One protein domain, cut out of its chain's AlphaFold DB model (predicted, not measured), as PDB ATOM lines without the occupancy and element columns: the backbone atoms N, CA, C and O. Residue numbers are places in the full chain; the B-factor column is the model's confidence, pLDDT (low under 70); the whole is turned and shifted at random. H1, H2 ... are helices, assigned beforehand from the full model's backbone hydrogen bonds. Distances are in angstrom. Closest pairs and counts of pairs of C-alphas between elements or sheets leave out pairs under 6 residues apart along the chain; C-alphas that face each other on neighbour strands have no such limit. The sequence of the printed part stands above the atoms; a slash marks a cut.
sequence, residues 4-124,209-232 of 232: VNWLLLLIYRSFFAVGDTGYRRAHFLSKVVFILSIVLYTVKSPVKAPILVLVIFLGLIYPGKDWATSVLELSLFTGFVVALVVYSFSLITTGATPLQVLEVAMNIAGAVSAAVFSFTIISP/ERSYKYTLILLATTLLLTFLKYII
ATOM      1  N   VAL A   4     170.634 225.552 226.530       80.31
ATOM      2  CA  VAL A   4     171.166 225.369 225.166       80.31
ATOM      3  C   VAL A   4     170.423 226.240 224.150       80.31
ATOM      4  O   VAL A   4     171.051 226.892 223.322       80.31
ATOM      5  N   ASN A   5     169.093 226.307 224.243       80.19
ATOM      6  CA  ASN A   5     168.271 227.113 223.339       80.19
ATOM      7  C   ASN A   5     168.553 228.614 223.506       80.19
ATOM      8  O   ASN A   5     168.649 229.346 222.527       80.19
ATOM      9  N   TRP A   6     168.720 229.067 224.753       86.31
ATOM     10  CA  TRP A   6     169.062 230.458 225.053       86.31
ATOM     11  C   TRP A   6     170.454 230.833 224.521       86.31
ATOM     12  O   TRP A   6     170.587 231.847 223.842       86.31
ATOM     13  N   LEU A   7     171.469 229.980 224.719       87.19
ATOM     14  CA  LEU A   7     172.814 230.213 224.176       87.19
ATOM     15  C   LEU A   7     172.836 230.254 222.643       87.19
ATOM     16  O   LEU A   7     173.458 231.142 222.065       87.19
ATOM     17  N   LEU A   8     172.144 229.326 221.976       84.62
ATOM     18  CA  LEU A   8     172.049 229.318 220.514       84.62
ATOM     19  C   LEU A   8     171.386 230.596 219.987       84.62
ATOM     20  O   LEU A   8     171.851 231.165 218.999       84.62
ATOM     21  N   LEU A   9     170.347 231.085 220.672       87.56
ATOM     22  CA  LEU A   9     169.680 232.337 220.323       87.56
ATOM     23  C   LEU A   9     170.621 233.537 220.488       87.56
ATOM     24  O   LEU A   9     170.668 234.397 219.607       87.56
ATOM     25  N   LEU A  10     171.391 233.583 221.580       89.00
ATOM     26  CA  LEU A  10     172.390 234.626 221.806       89.00
ATOM     27  C   LEU A  10     173.469 234.627 220.728       89.00
ATOM     28  O   LEU A  10     173.790 235.689 220.199       89.00
ATOM     29  N   ILE A  11     173.999 233.457 220.362       88.38
ATOM     30  CA  ILE A  11     174.998 233.320 219.294       88.38
ATOM     31  C   ILE A  11     174.402 233.789 217.964       88.38
ATOM     32  O   ILE A  11     174.994 234.624 217.280       88.38
ATOM     33  N   TYR A  12     173.202 233.315 217.618       86.94
ATOM     34  CA  TYR A  12     172.520 233.718 216.393       86.94
ATOM     35  C   TYR A  12     172.364 235.242 216.310       86.94
ATOM     36  O   TYR A  12     172.762 235.858 215.321       86.94
ATOM     37  N   ARG A  13     171.855 235.874 217.374       87.38
ATOM     38  CA  ARG A  13     171.647 237.326 217.400       87.38
ATOM     39  C   ARG A  13     172.955 238.118 217.425       87.38
ATOM     40  O   ARG A  13     173.045 239.160 216.785       87.38
ATOM     41  N   SER A  14     173.983 237.616 218.105       85.38
ATOM     42  CA  SER A  14     175.273 238.304 218.236       85.38
ATOM     43  C   SER A  14     176.078 238.329 216.935       85.38
ATOM     44  O   SER A  14     176.794 239.291 216.684       85.38
ATOM     45  N   PHE A  15     175.967 237.306 216.084       85.00
ATOM     46  CA  PHE A  15     176.775 237.219 214.859       85.00
ATOM     47  C   PHE A  15     175.966 237.449 213.574       85.00
ATOM     48  O   PHE A  15     176.484 238.009 212.601       85.00
ATOM     49  N   PHE A  16     174.686 237.063 213.568       83.19
ATOM     50  CA  PHE A  16     173.891 236.933 212.344       83.19
ATOM     51  C   PHE A  16     172.575 237.717 212.345       83.19
ATOM     52  O   PHE A  16     171.845 237.637 211.360       83.19
ATOM     53  N   ALA A  17     172.272 238.503 213.389       71.81
ATOM     54  CA  ALA A  17     171.022 239.274 213.452       71.81
ATOM     55  C   ALA A  17     170.824 240.229 212.267       71.81
ATOM     56  O   ALA A  17     169.689 240.588 211.962       71.81
ATOM     57  N   VAL A  18     171.906 240.669 211.616       72.25
ATOM     58  CA  VAL A  18     171.824 241.684 210.565       72.25
ATOM     59  C   VAL A  18     172.658 241.301 209.345       72.25
ATOM     60  O   VAL A  18     173.715 240.676 209.468       72.25
ATOM     61  N   GLY A  19     172.155 241.658 208.159       73.56
ATOM     62  CA  GLY A  19     172.790 241.430 206.858       73.56
ATOM     63  C   GLY A  19     174.011 242.324 206.599       73.56
ATOM     64  O   GLY A  19     174.641 242.838 207.527       73.56
ATOM     65  N   ASP A  20     174.384 242.497 205.327       76.00
ATOM     66  CA  ASP A  20     175.557 243.295 204.934       76.00
ATOM     67  C   ASP A  20     175.264 244.811 204.919       76.00
ATOM     68  O   ASP A  20     175.181 245.484 203.885       76.00
ATOM     69  N   THR A  21     175.029 245.352 206.114       85.00
ATOM     70  CA  THR A  21     174.685 246.757 206.363       85.00
ATOM     71  C   THR A  21     175.502 247.341 207.526       85.00
ATOM     72  O   THR A  21     176.216 246.632 208.242       85.00
ATOM     73  N   GLY A  22     175.443 248.665 207.698       89.69
ATOM     74  CA  GLY A  22     176.096 249.390 208.795       89.69
ATOM     75  C   GLY A  22     177.626 249.299 208.808       89.69
ATOM     76  O   GLY A  22     178.261 249.558 207.786       89.69
ATOM     77  N   TYR A  23     178.231 248.921 209.946       91.12
ATOM     78  CA  TYR A  23     179.696 248.820 210.081       91.12
ATOM     79  C   TYR A  23     180.341 247.848 209.088       91.12
ATOM     80  O   TYR A  23     181.500 248.044 208.724       91.12
ATOM     81  N   ARG A  24     179.599 246.864 208.560       90.75
ATOM     82  CA  ARG A  24     180.106 245.995 207.489       90.75
ATOM     83  C   ARG A  24     180.357 246.726 206.170       90.75
ATOM     84  O   ARG A  24     181.228 246.319 205.408       90.75
ATOM     85  N   ARG A  25     179.704 247.864 205.942       91.38
ATOM     86  CA  ARG A  25     179.959 248.737 204.785       91.38
ATOM     87  C   ARG A  25     181.080 249.751 205.025       91.38
ATOM     88  O   ARG A  25     181.418 250.497 204.112       91.38
ATOM     89  N   ALA A  26     181.671 249.821 206.219       93.19
ATOM     90  CA  ALA A  26     182.819 250.701 206.449       93.19
ATOM     91  C   ALA A  26     184.009 250.308 205.556       93.19
ATOM     92  O   ALA A  26     184.077 249.178 205.069       93.19
ATOM     93  N   HIS A  27     184.946 251.225 205.324       94.44
ATOM     94  CA  HIS A  27     186.133 250.942 204.524       94.44
ATOM     95  C   HIS A  27     186.977 249.821 205.155       94.44
ATOM     96  O   HIS A  27     187.145 249.763 206.371       94.44
ATOM     97  N   PHE A  28     187.551 248.937 204.334       91.94
ATOM     98  CA  PHE A  28     188.319 247.790 204.832       91.94
ATOM     99  C   PHE A  28     189.481 248.223 205.740       91.94
ATOM    100  O   PHE A  28     189.627 247.710 206.848       91.94
ATOM    101  N   LEU A  29     190.248 249.239 205.325       92.81
ATOM    102  CA  LEU A  29     191.370 249.747 206.124       92.81
ATOM    103  C   LEU A  29     190.933 250.282 207.494       92.81
ATOM    104  O   LEU A  29     191.621 250.022 208.474       92.81
ATOM    105  N   SER A  30     189.787 250.971 207.602       94.75
ATOM    106  CA  SER A  30     189.334 251.472 208.908       94.75
ATOM    107  C   SER A  30     188.972 250.329 209.850       94.75
ATOM    108  O   SER A  30     189.231 250.428 211.042       94.75
ATOM    109  N   LYS A  31     188.420 249.224 209.328       95.19
ATOM    110  CA  LYS A  31     188.141 248.023 210.131       95.19
ATOM    111  C   LYS A  31     189.423 247.356 210.602       95.19
ATOM    112  O   LYS A  31     189.523 247.026 211.774       95.19
ATOM    113  N   VAL A  32     190.398 247.178 209.710       94.50
ATOM    114  CA  VAL A  32     191.691 246.567 210.059       94.50
ATOM    115  C   VAL A  32     192.389 247.387 211.137       94.50
ATOM    116  O   VAL A  32     192.794 246.835 212.155       94.50
ATOM    117  N   VAL A  33     192.469 248.707 210.958       94.94
ATOM    118  CA  VAL A  33     193.077 249.615 211.939       94.94
ATOM    119  C   VAL A  33     192.327 249.569 213.274       94.94
ATOM    120  O   VAL A  33     192.957 249.454 214.323       94.94
ATOM    121  N   PHE A  34     190.993 249.570 213.247       95.31
ATOM    122  CA  PHE A  34     190.171 249.439 214.447       95.31
ATOM    123  C   PHE A  34     190.400 248.101 215.172       95.31
ATOM    124  O   PHE A  34     190.668 248.099 216.373       95.31
ATOM    125  N   ILE A  35     190.375 246.969 214.463       95.00
ATOM    126  CA  ILE A  35     190.615 245.635 215.040       95.00
ATOM    127  C   ILE A  35     192.016 245.570 215.649       95.00
ATOM    128  O   ILE A  35     192.169 245.134 216.788       95.00
ATOM    129  N   LEU A  36     193.036 246.058 214.936       93.56
ATOM    130  CA  LEU A  36     194.397 246.132 215.463       93.56
ATOM    131  C   LEU A  36     194.461 246.998 216.725       93.56
ATOM    132  O   LEU A  36     195.119 246.611 217.687       93.56
ATOM    133  N   SER A  37     193.753 248.130 216.765       92.50
ATOM    134  CA  SER A  37     193.709 248.988 217.953       92.50
ATOM    135  C   SER A  37     193.065 248.289 219.157       92.50
ATOM    136  O   SER A  37     193.628 248.339 220.251       92.50
ATOM    137  N   ILE A  38     191.964 247.554 218.952       92.88
ATOM    138  CA  ILE A  38     191.311 246.745 219.991       92.88
ATOM    139  C   ILE A  38     192.236 245.638 220.487       92.88
ATOM    140  O   ILE A  38     192.374 245.454 221.697       92.88
ATOM    141  N   VAL A  39     192.881 244.901 219.580       91.12
ATOM    142  CA  VAL A  39     193.804 243.817 219.946       91.12
ATOM    143  C   VAL A  39     194.974 244.380 220.746       91.12
ATOM    144  O   VAL A  39     195.285 243.872 221.821       91.12
ATOM    145  N   LEU A  40     195.579 245.477 220.285       89.69
ATOM    146  CA  LEU A  40     196.682 246.130 220.988       89.69
ATOM    147  C   LEU A  40     196.270 246.647 222.369       89.69
ATOM    148  O   LEU A  40     197.050 246.511 223.309       89.69
ATOM    149  N   TYR A  41     195.071 247.218 222.503       90.25
ATOM    150  CA  TYR A  41     194.530 247.625 223.798       90.25
ATOM    151  C   TYR A  41     194.338 246.403 224.711       90.25
ATOM    152  O   TYR A  41     194.785 246.405 225.851       90.25
ATOM    153  N   THR A  42     193.755 245.320 224.190       88.25
ATOM    154  CA  THR A  42     193.464 244.089 224.945       88.25
ATOM    155  C   THR A  42     194.730 243.360 225.408       88.25
ATOM    156  O   THR A  42     194.707 242.682 226.435       88.25
ATOM    157  N   VAL A  43     195.829 243.468 224.661       86.88
ATOM    158  CA  VAL A  43     197.118 242.859 225.025       86.88
ATOM    159  C   VAL A  43     197.894 243.727 226.015       86.88
ATOM    160  O   VAL A  43     198.529 243.186 226.912       86.88
ATOM    161  N   LYS A  44     197.874 245.058 225.855       85.00
ATOM    162  CA  LYS A  44     198.723 245.964 226.646       85.00
ATOM    163  C   LYS A  44     198.061 246.517 227.905       85.00
ATOM    164  O   LYS A  44     198.773 246.765 228.868       85.00
ATOM    165  N   SER A  45     196.746 246.735 227.900       83.44
ATOM    166  CA  SER A  45     196.050 247.309 229.051       83.44
ATOM    167  C   SER A  45     195.581 246.209 230.011       83.44
ATOM    168  O   SER A  45     194.928 245.251 229.572       83.44
ATOM    169  N   PRO A  46     195.855 246.339 231.322       80.19
ATOM    170  CA  PRO A  46     195.323 245.425 232.329       80.19
ATOM    171  C   PRO A  46     193.806 245.590 232.528       80.19
ATOM    172  O   PRO A  46     193.155 244.664 233.011       80.19
ATOM    173  N   VAL A  47     193.224 246.728 232.120       86.62
ATOM    174  CA  VAL A  47     191.805 247.056 232.326       86.62
ATOM    175  C   VAL A  47     191.054 247.090 230.993       86.62
ATOM    176  O   VAL A  47     191.212 247.991 230.170       86.62
ATOM    177  N   LYS A  48     190.175 246.108 230.790       87.94
ATOM    178  CA  LYS A  48     189.410 245.874 229.550       87.94
ATOM    179  C   LYS A  48     187.928 246.214 229.682       87.94
ATOM    180  O   LYS A  48     187.227 246.255 228.674       87.94
ATOM    181  N   ALA A  49     187.454 246.512 230.891       86.75
ATOM    182  CA  ALA A  49     186.074 246.927 231.138       86.75
ATOM    183  C   ALA A  49     185.592 248.112 230.256       86.75
ATOM    184  O   ALA A  49     184.461 248.046 229.772       86.75
ATOM    185  N   PRO A  50     186.412 249.145 229.942       89.81
ATOM    186  CA  PRO A  50     185.992 250.230 229.048       89.81
ATOM    187  C   PRO A  50     185.630 249.765 227.630       89.81
ATOM    188  O   PRO A  50     184.780 250.374 226.980       89.81
ATOM    189  N   ILE A  51     186.228 248.664 227.157       91.00
ATOM    190  CA  ILE A  51     185.928 248.091 225.838       91.00
ATOM    191  C   ILE A  51     184.482 247.607 225.787       91.00
ATOM    192  O   ILE A  51     183.804 247.851 224.794       91.00
ATOM    193  N   LEU A  52     183.997 246.970 226.860       91.81
ATOM    194  CA  LEU A  52     182.615 246.495 226.943       91.81
ATOM    195  C   LEU A  52     181.641 247.652 226.704       91.81
ATOM    196  O   LEU A  52     180.748 247.561 225.865       91.81
ATOM    197  N   VAL A  53     181.862 248.764 227.408       91.88
ATOM    198  CA  VAL A  53     181.033 249.969 227.307       91.88
ATOM    199  C   VAL A  53     181.080 250.533 225.887       91.88
ATOM    200  O   VAL A  53     180.036 250.775 225.283       91.88
ATOM    201  N   LEU A  54     182.280 250.677 225.318       92.81
ATOM    202  CA  LEU A  54     182.471 251.178 223.956       92.81
ATOM    203  C   LEU A  54     181.768 250.301 222.906       92.81
ATOM    204  O   LEU A  54     181.075 250.823 222.033       92.81
ATOM    205  N   VAL A  55     181.911 248.978 222.997       91.38
ATOM    206  CA  VAL A  55     181.289 248.024 222.070       91.38
ATOM    207  C   VAL A  55     179.764 248.070 222.165       91.38
ATOM    208  O   VAL A  55     179.091 248.036 221.135       91.38
ATOM    209  N   ILE A  56     179.208 248.202 223.372       92.00
ATOM    210  CA  ILE A  56     177.759 248.348 223.559       92.00
ATOM    211  C   ILE A  56     177.263 249.643 222.904       92.00
ATOM    212  O   ILE A  56     176.288 249.602 222.154       92.00
ATOM    213  N   PHE A  57     177.948 250.775 223.113       92.94
ATOM    214  CA  PHE A  57     177.587 252.040 222.461       92.94
ATOM    215  C   PHE A  57     177.645 251.944 220.935       92.94
ATOM    216  O   PHE A  57     176.717 252.382 220.253       92.94
ATOM    217  N   LEU A  58     178.695 251.322 220.393       92.12
ATOM    218  CA  LEU A  58     178.797 251.067 218.960       92.12
ATOM    219  C   LEU A  58     177.628 250.210 218.465       92.12
ATOM    220  O   LEU A  58     177.003 250.569 217.468       92.12
ATOM    221  N   GLY A  59     177.287 249.147 219.194       87.00
ATOM    222  CA  GLY A  59     176.161 248.261 218.906       87.00
ATOM    223  C   GLY A  59     174.799 248.941 218.887       87.00
ATOM    224  O   GLY A  59     173.966 248.618 218.039       87.00
ATOM    225  N   LEU A  60     174.579 249.902 219.788       88.94
ATOM    226  CA  LEU A  60     173.350 250.698 219.839       88.94
ATOM    227  C   LEU A  60     173.195 251.602 218.610       88.94
ATOM    228  O   LEU A  60     172.076 251.770 218.132       88.94
ATOM    229  N   ILE A  61     174.295 252.143 218.070       89.44
ATOM    230  CA  ILE A  61     174.270 252.898 216.804       89.44
ATOM    231  C   ILE A  61     173.879 251.965 215.649       89.44
ATOM    232  O   ILE A  61     173.070 252.330 214.796       89.44
ATOM    233  N   TYR A  62     174.489 250.780 215.605       83.81
ATOM    234  CA  TYR A  62     174.202 249.689 214.675       83.81
ATOM    235  C   TYR A  62     175.007 248.452 215.133       83.81
ATOM    236  O   TYR A  62     176.187 248.608 215.417       83.81
ATOM    237  N   PRO A  63     174.477 247.219 215.194       78.94
ATOM    238  CA  PRO A  63     173.347 246.688 214.432       78.94
ATOM    239  C   PRO A  63     171.975 246.901 215.074       78.94
ATOM    240  O   PRO A  63     170.968 246.586 214.448       78.94
ATOM    241  N   GLY A  64     171.922 247.456 216.286       85.50
ATOM    242  CA  GLY A  64     170.687 247.779 216.993       85.50
ATOM    243  C   GLY A  64     170.605 247.142 218.378       85.50
ATOM    244  O   GLY A  64     171.506 246.434 218.832       85.50
ATOM    245  N   LYS A  65     169.483 247.399 219.058       87.69
ATOM    246  CA  LYS A  65     169.263 247.016 220.458       87.69
ATOM    247  C   LYS A  65     169.387 245.509 220.695       87.69
ATOM    248  O   LYS A  65     170.093 245.121 221.616       87.69
ATOM    249  N   ASP A  66     168.765 244.683 219.855       85.44
ATOM    250  CA  ASP A  66     168.752 243.223 220.041       85.44
ATOM    251  C   ASP A  66     170.147 242.601 219.946       85.44
ATOM    252  O   ASP A  66     170.455 241.630 220.638       85.44
ATOM    253  N   TRP A  67     171.008 243.172 219.101       91.50
ATOM    254  CA  TRP A  67     172.411 242.785 219.039       91.50
ATOM    255  C   TRP A  67     173.134 243.203 220.319       91.50
ATOM    256  O   TRP A  67     173.777 242.374 220.954       91.50
ATOM    257  N   ALA A  68     172.978 244.464 220.738       90.62
ATOM    258  CA  ALA A  68     173.664 244.995 221.913       90.62
ATOM    259  C   ALA A  68     173.291 244.233 223.194       90.62
ATOM    260  O   ALA A  68     174.177 243.898 223.981       90.62
ATOM    261  N   THR A  69     172.010 243.896 223.381       90.25
ATOM    262  CA  THR A  69     171.562 243.078 224.518       90.25
ATOM    263  C   THR A  69     172.131 241.667 224.443       90.25
ATOM    264  O   THR A  69     172.644 241.173 225.441       90.25
ATOM    265  N   SER A  70     172.130 241.042 223.261       89.88
ATOM    266  CA  SER A  70     172.648 239.678 223.103       89.88
ATOM    267  C   SER A  70     174.155 239.594 223.368       89.88
ATOM    268  O   SER A  70     174.614 238.674 224.043       89.88
ATOM    269  N   VAL A  71     174.932 240.573 222.892       92.56
ATOM    270  CA  VAL A  71     176.379 240.634 223.145       92.56
ATOM    271  C   VAL A  71     176.675 240.917 224.609       92.56
ATOM    272  O   VAL A  71     177.598 240.317 225.161       92.56
ATOM    273  N   LEU A  72     175.898 241.788 225.253       93.44
ATOM    274  CA  LEU A  72     176.024 242.058 226.682       93.44
ATOM    275  C   LEU A  72     175.740 240.795 227.500       93.44
ATOM    276  O   LEU A  72     176.573 240.415 228.319       93.44
ATOM    277  N   GLU A  73     174.627 240.107 227.238       93.00
ATOM    278  CA  GLU A  73     174.267 238.856 227.916       93.00
ATOM    279  C   GLU A  73     175.349 237.784 227.730       93.00
ATOM    280  O   GLU A  73     175.807 237.194 228.707       93.00
ATOM    281  N   LEU A  74     175.826 237.578 226.498       93.19
ATOM    282  CA  LEU A  74     176.854 236.582 226.187       93.19
ATOM    283  C   LEU A  74     178.211 236.907 226.833       93.19
ATOM    284  O   LEU A  74     178.894 236.018 227.351       93.19
ATOM    285  N   SER A  75     178.599 238.181 226.828       93.81
ATOM    286  CA  SER A  75     179.867 238.635 227.406       93.81
ATOM    287  C   SER A  75     179.848 238.550 228.929       93.81
ATOM    288  O   SER A  75     180.803 238.048 229.520       93.81
ATOM    289  N   LEU A  76     178.753 238.978 229.568       93.44
ATOM    290  CA  LEU A  76     178.583 238.881 231.018       93.44
ATOM    291  C   LEU A  76     178.456 237.433 231.480       93.44
ATOM    292  O   LEU A  76     179.053 237.082 232.489       93.44
ATOM    293  N   PHE A  77     177.744 236.582 230.738       93.50
ATOM    294  CA  PHE A  77     177.661 235.156 231.053       93.50
ATOM    295  C   PHE A  77     179.047 234.506 231.029       93.50
ATOM    296  O   PHE A  77     179.427 233.811 231.968       93.50
ATOM    297  N   THR A  78     179.842 234.789 229.995       92.38
ATOM    298  CA  THR A  78     181.209 234.261 229.885       92.38
ATOM    299  C   THR A  78     182.110 234.804 230.998       92.38
ATOM    300  O   THR A  78     182.832 234.039 231.635       92.38
ATOM    301  N   GLY A  79     182.032 236.109 231.278       92.25
ATOM    302  CA  GLY A  79     182.746 236.739 232.388       92.25
ATOM    303  C   GLY A  79     182.380 236.124 233.738       92.25
ATOM    304  O   GLY A  79     183.266 235.804 234.524       92.25
ATOM    305  N   PHE A  80     181.091 235.880 233.974       92.88
ATOM    306  CA  PHE A  80     180.577 235.262 235.192       92.88
ATOM    307  C   PHE A  80     181.075 233.826 235.373       92.88
ATOM    308  O   PHE A  80     181.549 233.479 236.450       92.88
ATOM    309  N   VAL A  81     181.027 232.998 234.324       93.31
ATOM    310  CA  VAL A  81     181.511 231.610 234.391       93.31
ATOM    311  C   VAL A  81     182.995 231.566 234.742       93.31
ATOM    312  O   VAL A  81     183.394 230.805 235.620       93.31
ATOM    313  N   VAL A  82     183.824 232.401 234.109       92.56
ATOM    314  CA  VAL A  82     185.258 232.418 234.429       92.56
ATOM    315  C   VAL A  82     185.514 233.001 235.818       92.56
ATOM    316  O   VAL A  82     186.356 232.483 236.545       92.56
ATOM    317  N   ALA A  83     184.765 234.024 236.227       91.56
ATOM    318  CA  ALA A  83     184.859 234.581 237.572       91.56
ATOM    319  C   ALA A  83     184.509 233.548 238.652       91.56
ATOM    320  O   ALA A  83     185.206 233.474 239.661       91.56
ATOM    321  N   LEU A  84     183.502 232.698 238.420       90.38
ATOM    322  CA  LEU A  84     183.191 231.573 239.304       90.38
ATOM    323  C   LEU A  84     184.356 230.589 239.398       90.38
ATOM    324  O   LEU A  84     184.727 230.201 240.500       90.38
ATOM    325  N   VAL A  85     184.965 230.226 238.266       90.81
ATOM    326  CA  VAL A  85     186.140 229.343 238.253       90.81
ATOM    327  C   VAL A  85     187.279 229.961 239.067       90.81
ATOM    328  O   VAL A  85     187.839 229.301 239.939       90.81
ATOM    329  N   VAL A  86     187.588 231.239 238.837       88.56
ATOM    330  CA  VAL A  86     188.638 231.960 239.570       88.56
ATOM    331  C   VAL A  86     188.326 232.032 241.062       88.56
ATOM    332  O   VAL A  86     189.204 231.753 241.875       88.56
ATOM    333  N   TYR A  87     187.082 232.331 241.437       89.06
ATOM    334  CA  TYR A  87     186.656 232.352 242.832       89.06
ATOM    335  C   TYR A  87     186.829 230.980 243.495       89.06
ATOM    336  O   TYR A  87     187.476 230.892 244.538       89.06
ATOM    337  N   SER A  88     186.356 229.902 242.860       88.38
ATOM    338  CA  SER A  88     186.514 228.529 243.355       88.38
ATOM    339  C   SER A  88     187.982 228.140 243.547       88.38
ATOM    340  O   SER A  88     188.329 227.556 244.570       88.38
ATOM    341  N   PHE A  89     188.863 228.496 242.607       87.25
ATOM    342  CA  PHE A  89     190.307 228.268 242.746       87.25
ATOM    343  C   PHE A  89     190.936 229.114 243.857       87.25
ATOM    344  O   PHE A  89     191.866 228.673 244.538       87.25
ATOM    345  N   SER A  90     190.435 230.330 244.057       86.81
ATOM    346  CA  SER A  90     190.957 231.241 245.068       86.81
ATOM    347  C   SER A  90     190.676 230.764 246.494       86.81
ATOM    348  O   SER A  90     191.520 230.969 247.363       86.81
ATOM    349  N   LEU A  91     189.567 230.042 246.711       84.38
ATOM    350  CA  LEU A  91     189.241 229.402 247.993       84.38
ATOM    351  C   LEU A  91     190.274 228.339 248.405       84.38
ATOM    352  O   LEU A  91     190.390 228.031 249.586       84.38
ATOM    353  N   ILE A  92     191.018 227.784 247.442       84.19
ATOM    354  CA  ILE A  92     192.005 226.718 247.666       84.19
ATOM    355  C   ILE A  92     193.424 227.286 247.836       84.19
ATOM    356  O   ILE A  92     194.255 226.672 248.497       84.19
ATOM    357  N   THR A  93     193.724 228.438 247.227       75.56
ATOM    358  CA  THR A  93     195.109 228.910 247.046       75.56
ATOM    359  C   THR A  93     195.462 230.144 247.872       75.56
ATOM    360  O   THR A  93     196.358 230.073 248.705       75.56
ATOM    361  N   THR A  94     194.822 231.292 247.624       66.31
ATOM    362  CA  THR A  94     195.298 232.599 248.136       66.31
ATOM    363  C   THR A  94     194.198 233.593 248.528       66.31
ATOM    364  O   THR A  94     194.521 234.695 248.953       66.31
ATOM    365  N   GLY A  95     192.915 233.220 248.458       73.88
ATOM    366  CA  GLY A  95     191.799 234.077 248.878       73.88
ATOM    367  C   GLY A  95     191.690 235.358 248.049       73.88
ATOM    368  O   GLY A  95     192.068 236.436 248.499       73.88
ATOM    369  N   ALA A  96     191.154 235.257 246.830       80.88
ATOM    370  CA  ALA A  96     190.894 236.433 246.007       80.88
ATOM    371  C   ALA A  96     189.744 237.235 246.621       80.88
ATOM    372  O   ALA A  96     188.718 236.681 247.022       80.88
ATOM    373  N   THR A  97     189.899 238.554 246.672       86.19
ATOM    374  CA  THR A  97     188.818 239.416 247.159       86.19
ATOM    375  C   THR A  97     187.653 239.425 246.160       86.19
ATOM    376  O   THR A  97     187.877 239.307 244.950       86.19
ATOM    377  N   PRO A  98     186.401 239.633 246.613       85.06
ATOM    378  CA  PRO A  98     185.253 239.757 245.710       85.06
ATOM    379  C   PRO A  98     185.443 240.831 244.627       85.06
ATOM    380  O   PRO A  98     184.962 240.678 243.506       85.06
ATOM    381  N   LEU A  99     186.182 241.900 244.945       87.44
ATOM    382  CA  LEU A  99     186.484 242.985 244.014       87.44
ATOM    383  C   LEU A  99     187.398 242.522 242.867       87.44
ATOM    384  O   LEU A  99     187.095 242.784 241.707       87.44
ATOM    385  N   GLN A 100     188.444 241.747 243.164       87.94
ATOM    386  CA  GLN A 100     189.328 241.163 242.145       87.94
ATOM    387  C   GLN A 100     188.582 240.180 241.232       87.94
ATOM    388  O   GLN A 100     188.806 240.145 240.024       87.94
ATOM    389  N   VAL A 101     187.653 239.398 241.789       89.06
ATOM    390  CA  VAL A 101     186.810 238.482 241.004       89.06
ATOM    391  C   VAL A 101     185.899 239.259 240.047       89.06
ATOM    392  O   VAL A 101     185.756 238.878 238.883       89.06
ATOM    393  N   LEU A 102     185.325 240.375 240.506       89.94
ATOM    394  CA  LEU A 102     184.521 241.263 239.667       89.94
ATOM    395  C   LEU A 102     185.357 241.908 238.550       89.94
ATOM    396  O   LEU A 102     184.916 241.946 237.402       89.94
ATOM    397  N   GLU A 103     186.569 242.374 238.855       90.31
ATOM    398  CA  GLU A 103     187.494 242.927 237.857       90.31
ATOM    399  C   GLU A 103     187.820 241.906 236.761       90.31
ATOM    400  O   GLU A 103     187.761 242.230 235.572       90.31
ATOM    401  N   VAL A 104     188.088 240.651 237.138       90.31
ATOM    402  CA  VAL A 104     188.293 239.553 236.183       90.31
ATOM    403  C   VAL A 104     187.051 239.346 235.315       90.31
ATOM    404  O   VAL A 104     187.174 239.284 234.089       90.31
ATOM    405  N   ALA A 105     185.856 239.300 235.916       92.94
ATOM    406  CA  ALA A 105     184.601 239.133 235.185       92.94
ATOM    407  C   ALA A 105     184.415 240.226 234.120       92.94
ATOM    408  O   ALA A 105     184.144 239.933 232.951       92.94
ATOM    409  N   MET A 106     184.621 241.488 234.508       93.75
ATOM    410  CA  MET A 106     184.466 242.650 233.631       93.75
ATOM    411  C   MET A 106     185.535 242.699 232.539       93.75
ATOM    412  O   MET A 106     185.238 243.047 231.394       93.75
ATOM    413  N   ASN A 107     186.769 242.307 232.854       92.12
ATOM    414  CA  ASN A 107     187.850 242.251 231.877       92.12
ATOM    415  C   ASN A 107     187.609 241.183 230.806       92.12
ATOM    416  O   ASN A 107     187.886 241.407 229.625       92.12
ATOM    417  N   ILE A 108     187.059 240.036 231.204       94.12
ATOM    418  CA  ILE A 108     186.691 238.961 230.281       94.12
ATOM    419  C   ILE A 108     185.491 239.374 229.436       94.12
ATOM    420  O   ILE A 108     185.538 239.217 228.218       94.12
ATOM    421  N   ALA A 109     184.462 239.977 230.036       94.56
ATOM    422  CA  ALA A 109     183.328 240.513 229.287       94.56
ATOM    423  C   ALA A 109     183.778 241.558 228.244       94.56
ATOM    424  O   ALA A 109     183.341 241.528 227.090       94.56
ATOM    425  N   GLY A 110     184.716 242.440 228.606       93.75
ATOM    426  CA  GLY A 110     185.346 243.383 227.679       93.75
ATOM    427  C   GLY A 110     186.069 242.695 226.519       93.75
ATOM    428  O   GLY A 110     185.855 243.054 225.366       93.75
ATOM    429  N   ALA A 111     186.869 241.663 226.792       92.88
ATOM    430  CA  ALA A 111     187.578 240.920 225.747       92.88
ATOM    431  C   ALA A 111     186.626 240.157 224.805       92.88
ATOM    432  O   ALA A 111     186.803 240.181 223.586       92.88
ATOM    433  N   VAL A 112     185.599 239.507 225.361       94.44
ATOM    434  CA  VAL A 112     184.602 238.745 224.595       94.44
ATOM    435  C   VAL A 112     183.791 239.673 223.696       94.44
ATOM    436  O   VAL A 112     183.677 239.413 222.500       94.44
ATOM    437  N   SER A 113     183.290 240.790 224.228       93.69
ATOM    438  CA  SER A 113     182.551 241.778 223.430       93.69
ATOM    439  C   SER A 113     183.403 242.360 222.296       93.69
ATOM    440  O   SER A 113     182.919 242.465 221.167       93.69
ATOM    441  N   ALA A 114     184.689 242.647 222.538       92.75
ATOM    442  CA  ALA A 114     185.624 243.076 221.494       92.75
ATOM    443  C   ALA A 114     185.784 242.034 220.380       92.75
ATOM    444  O   ALA A 114     185.769 242.387 219.196       92.75
ATOM    445  N   ALA A 115     185.922 240.756 220.746       92.69
ATOM    446  CA  ALA A 115     186.025 239.669 219.782       92.69
ATOM    447  C   ALA A 115     184.747 239.568 218.939       92.69
ATOM    448  O   ALA A 115     184.814 239.623 217.710       92.69
ATOM    449  N   VAL A 116     183.578 239.510 219.585       92.56
ATOM    450  CA  VAL A 116     182.274 239.422 218.909       92.56
ATOM    451  C   VAL A 116     182.069 240.595 217.949       92.56
ATOM    452  O   VAL A 116     181.697 240.390 216.790       92.56
ATOM    453  N   PHE A 117     182.359 241.823 218.381       92.38
ATOM    454  CA  PHE A 117     182.216 242.998 217.524       92.38
ATOM    455  C   PHE A 117     183.184 242.971 216.336       92.38
ATOM    456  O   PHE A 117     182.765 243.226 215.208       92.38
ATOM    457  N   SER A 118     184.441 242.574 216.553       92.06
ATOM    458  CA  SER A 118     185.443 242.438 215.484       92.06
ATOM    459  C   SER A 118     185.003 241.445 214.405       92.06
ATOM    460  O   SER A 118     185.135 241.732 213.218       92.06
ATOM    461  N   PHE A 119     184.410 240.312 214.794       89.75
ATOM    462  CA  PHE A 119     183.812 239.372 213.840       89.75
ATOM    463  C   PHE A 119     182.583 239.957 213.138       89.75
ATOM    464  O   PHE A 119     182.405 239.766 211.939       89.75
ATOM    465  N   THR A 120     181.747 240.698 213.864       89.31
ATOM    466  CA  THR A 120     180.491 241.244 213.332       89.31
ATOM    467  C   THR A 120     180.725 242.278 212.227       89.31
ATOM    468  O   THR A 120     179.946 242.331 211.273       89.31
ATOM    469  N   ILE A 121     181.778 243.096 212.327       91.56
ATOM    470  CA  ILE A 121     182.059 244.166 211.353       91.56
ATOM    471  C   ILE A 121     182.723 243.673 210.060       91.56
ATOM    472  O   ILE A 121     182.722 244.405 209.064       91.56
ATOM    473  N   ILE A 122     183.288 242.465 210.039       90.62
ATOM    474  CA  ILE A 122     183.906 241.890 208.840       90.62
ATOM    475  C   ILE A 122     182.797 241.353 207.932       90.62
ATOM    476  O   ILE A 122     181.976 240.543 208.358       90.62
ATOM    477  N   SER A 123     182.758 241.807 206.675       89.00
ATOM    478  CA  SER A 123     181.809 241.252 205.706       89.00
ATOM    479  C   SER A 123     182.365 239.948 205.114       89.00
ATOM    480  O   SER A 123     183.534 239.898 204.717       89.00
ATOM    481  N   PRO A 124     181.540 238.900 204.962       88.38
ATOM    482  CA  PRO A 124     181.906 237.681 204.239       88.38
ATOM    483  C   PRO A 124     182.412 237.951 202.820       88.38
ATOM    484  O   PRO A 124     183.302 237.248 202.341       88.38
ATOM    485  N   GLU A 209     179.440 247.897 198.341       89.25
ATOM    486  CA  GLU A 209     179.013 249.268 198.629       89.25
ATOM    487  C   GLU A 209     179.628 249.761 199.941       89.25
ATOM    488  O   GLU A 209     179.458 249.146 200.999       89.25
ATOM    489  N   ARG A 210     180.334 250.893 199.888       91.31
ATOM    490  CA  ARG A 210     181.010 251.472 201.052       91.31
ATOM    491  C   ARG A 210     180.245 252.658 201.618       91.31
ATOM    492  O   ARG A 210     179.652 253.441 200.888       91.31
ATOM    493  N   SER A 211     180.296 252.811 202.939       92.81
ATOM    494  CA  SER A 211     179.681 253.925 203.656       92.81
ATOM    495  C   SER A 211     180.727 254.756 204.395       92.81
ATOM    496  O   SER A 211     181.420 254.271 205.297       92.81
ATOM    497  N   TYR A 212     180.795 256.044 204.055       93.88
ATOM    498  CA  TYR A 212     181.673 257.007 204.719       93.88
ATOM    499  C   TYR A 212     181.291 257.234 206.187       93.88
ATOM    500  O   TYR A 212     182.174 257.305 207.037       93.88
ATOM    501  N   LYS A 213     179.989 257.253 206.512       94.88
ATOM    502  CA  LYS A 213     179.486 257.466 207.882       94.88
ATOM    503  C   LYS A 213     180.098 256.475 208.877       94.88
ATOM    504  O   LYS A 213     180.695 256.879 209.867       94.88
ATOM    505  N   TYR A 214     179.990 255.176 208.597       93.69
ATOM    506  CA  TYR A 214     180.509 254.134 209.492       93.69
ATOM    507  C   TYR A 214     182.039 254.053 209.487       93.69
ATOM    508  O   TYR A 214     182.634 253.671 210.489       93.69
ATOM    509  N   THR A 215     182.676 254.464 208.387       95.12
ATOM    510  CA  THR A 215     184.138 254.597 208.303       95.12
ATOM    511  C   THR A 215     184.646 255.667 209.271       95.12
ATOM    512  O   THR A 215     185.565 255.403 210.041       95.12
ATOM    513  N   LEU A 216     184.013 256.847 209.287       95.69
ATOM    514  CA  LEU A 216     184.367 257.936 210.201       95.69
ATOM    515  C   LEU A 216     184.141 257.557 211.667       95.69
ATOM    516  O   LEU A 216     185.001 257.832 212.498       95.69
ATOM    517  N   ILE A 217     183.031 256.878 211.979       95.31
ATOM    518  CA  ILE A 217     182.758 256.397 213.342       95.31
ATOM    519  C   ILE A 217     183.860 255.432 213.803       95.31
ATOM    520  O   ILE A 217     184.416 255.621 214.883       95.31
ATOM    521  N   LEU A 218     184.237 254.444 212.977       94.81
ATOM    522  CA  LEU A 218     185.315 253.509 213.324       94.81
ATOM    523  C   LEU A 218     186.652 254.227 213.527       94.81
ATOM    524  O   LEU A 218     187.347 253.950 214.503       94.81
ATOM    525  N   LEU A 219     187.002 255.187 212.668       95.62
ATOM    526  CA  LEU A 219     188.228 255.975 212.832       95.62
ATOM    527  C   LEU A 219     188.217 256.788 214.132       95.62
ATOM    528  O   LEU A 219     189.180 256.722 214.892       95.62
ATOM    529  N   ALA A 220     187.115 257.478 214.439       94.88
ATOM    530  CA  ALA A 220     186.964 258.226 215.686       94.88
ATOM    531  C   ALA A 220     187.099 257.313 216.915       94.88
ATOM    532  O   ALA A 220     187.816 257.640 217.859       94.88
ATOM    533  N   THR A 221     186.487 256.126 216.886       93.69
ATOM    534  CA  THR A 221     186.640 255.156 217.982       93.69
ATOM    535  C   THR A 221     188.036 254.560 218.080       93.69
ATOM    536  O   THR A 221     188.492 254.279 219.182       93.69
ATOM    537  N   THR A 222     188.748 254.425 216.961       94.50
ATOM    538  CA  THR A 222     190.148 253.988 216.966       94.50
ATOM    539  C   THR A 222     191.019 255.035 217.663       94.50
ATOM    540  O   THR A 222     191.819 254.681 218.526       94.50
ATOM    541  N   LEU A 223     190.822 256.324 217.355       92.94
ATOM    542  CA  LEU A 223     191.516 257.424 218.032       92.94
ATOM    543  C   LEU A 223     191.223 257.429 219.538       92.94
ATOM    544  O   LEU A 223     192.144 257.538 220.349       92.94
ATOM    545  N   LEU A 224     189.959 257.230 219.918       91.81
ATOM    546  CA  LEU A 224     189.555 257.138 221.320       91.81
ATOM    547  C   LEU A 224     190.227 255.952 222.032       91.81
ATOM    548  O   LEU A 224     190.764 256.127 223.121       91.81
ATOM    549  N   LEU A 225     190.268 254.767 221.412       90.38
ATOM    550  CA  LEU A 225     190.959 253.594 221.963       90.38
ATOM    551  C   LEU A 225     192.462 253.830 222.118       90.38
ATOM    552  O   LEU A 225     193.046 253.441 223.132       90.38
ATOM    553  N   THR A 226     193.096 254.485 221.142       86.75
ATOM    554  CA  THR A 226     194.508 254.852 221.267       86.75
ATOM    555  C   THR A 226     194.728 255.842 222.400       86.75
ATOM    556  O   THR A 226     195.664 255.654 223.163       86.75
ATOM    557  N   PHE A 227     193.853 256.835 222.568       87.75
ATOM    558  CA  PHE A 227     193.946 257.805 223.656       87.75
ATOM    559  C   PHE A 227     193.758 257.152 225.032       87.75
ATOM    560  O   PHE A 227     194.581 257.365 225.917       87.75
ATOM    561  N   LEU A 228     192.751 256.283 225.193       85.38
ATOM    562  CA  LEU A 228     192.534 255.528 226.434       85.38
ATOM    563  C   LEU A 228     193.758 254.697 226.823       85.38
ATOM    564  O   LEU A 228     194.121 254.653 227.993       85.38
ATOM    565  N   LYS A 229     194.426 254.085 225.842       82.50
ATOM    566  CA  LYS A 229     195.660 253.325 226.064       82.50
ATOM    567  C   LYS A 229     196.818 254.180 226.604       82.50
ATOM    568  O   LYS A 229     197.727 253.627 227.202       82.50
ATOM    569  N   TYR A 230     196.850 255.485 226.337       80.62
ATOM    570  CA  TYR A 230     197.903 256.366 226.864       80.62
ATOM    571  C   TYR A 230     197.590 256.905 228.264       80.62
ATOM    572  O   TYR A 230     198.498 257.390 228.931       80.62
ATOM    573  N   ILE A 231     196.328 256.842 228.695       78.62
ATOM    574  CA  ILE A 231     195.896 257.311 230.018       78.62
ATOM    575  C   ILE A 231     196.001 256.205 231.076       78.62
ATOM    576  O   ILE A 231     196.267 256.512 232.236       78.62
ATOM    577  N   ILE A 232     195.763 254.949 230.683       65.19
ATOM    578  CA  ILE A 232     195.692 253.762 231.554       65.19
ATOM    579  C   ILE A 232     196.928 252.892 231.347       65.19
ATOM    580  O   ILE A 232     197.553 252.512 232.359       65.19
TER     581      ILE A 232
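AT A GLANCE: This is residues 4 to 124 and 209 to 232 of the 232 residues of an uncharacterized protein of Desulfurococcaceae archaeon (UniProt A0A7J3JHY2). A flat bundle of helices is built round H6, with the long H5 folded back along it as a hairpin and H4 packed on both of them. The pair H3 and H7, side by side, lies on the other side of H6 from H5, while H1 crosses the beginning of H5 at a steep angle and the short H2 lies near the end of H6. The printed part has 145 residues with seven named helices, H1 to H7 in chain order, and no named strand; the class is all helix. It is compact, with a radius of gyration of the C-alphas of 16.2 A, and spans 55 by 41 by 21 A.

IN THESE COORDINATES: H1, residues 4 to 16, begins at C-alpha 4 (171.166, 225.369, 225.166) and is 17.5 A long from first to last C-alpha. H2 is residues 22 to 25, 5.6 A. H3 is residues 28 to 44, 24.2 A, and H4 is residues 49 to 61, 19.5 A. H5, the longest, is residues 65 to 93, 41.3 A, ending at C-alpha 93 (195.109, 228.910, 247.046). H6 is residues 98 to 121, 34.8 A. H7, residues 212 to 231, 29.0 A, ends at C-alpha 231 (195.896, 257.311, 230.018).

HOW THE PARTS SIT: H6 is the hub and touches five helices. H5 and H6 form a helical hairpin, opposite ways at a tilt of 38 degrees, only just steep; their closest C-alphas, of Gly 79 and Ala 105, are 4.1 A apart. H4 touches H6 the same way at a steep tilt of 38 degrees, closest at the C-alphas of Leu 52 and Gly 110, 4.2 A. H4 and H5 are also a helical hairpin, at a shallow tilt of 15 degrees, closest at the C-alphas of Gly 59 and Ala 68, 5.1 A. H3 touches H6 at residues 111 to 121 of H6 alone, opposite ways at a shallow tilt of 17 degrees; the closest C-alphas, of Ile 35 and Ser 118, are 6.1 A apart. H7 touches H3 the same way at a shallow tilt of 20 degrees, closest at the C-alphas of Phe 34 and Thr 222, 5.2 A. H3 to H7 make an up-and-down bundle, each helix running against the one before it in the chain. H1 touches residues 66 to 74 of H5 alone, opposite ways at a steep tilt of 55 degrees, closest at the C-alphas of Leu 10 and Ser 70, 5.2 A. H2 touches H7, closest at the C-alphas of Tyr 23 and Tyr 214, 5.4 A. H5 and H7 are apart. Every O i to N i+4 pair is within hydrogen-bond range in H1, H3, H6 and H7, against 8 of 9 in H4 and 24 of 25 in H5; H2 is too short for such a pair.

THE WHOLE: The two C-alphas farthest apart, of Ile 92 and Glu 209, are 55.5 A apart. Residues 125 to 208 are not printed, and C-alphas 124 and 209 are 13.2 A apart across this cut, which lies in the link from H6 to H7. The links that are printed whole are tight. Mean pLDDT of the printed part is 89.0; residues 94 and 232 are under 70.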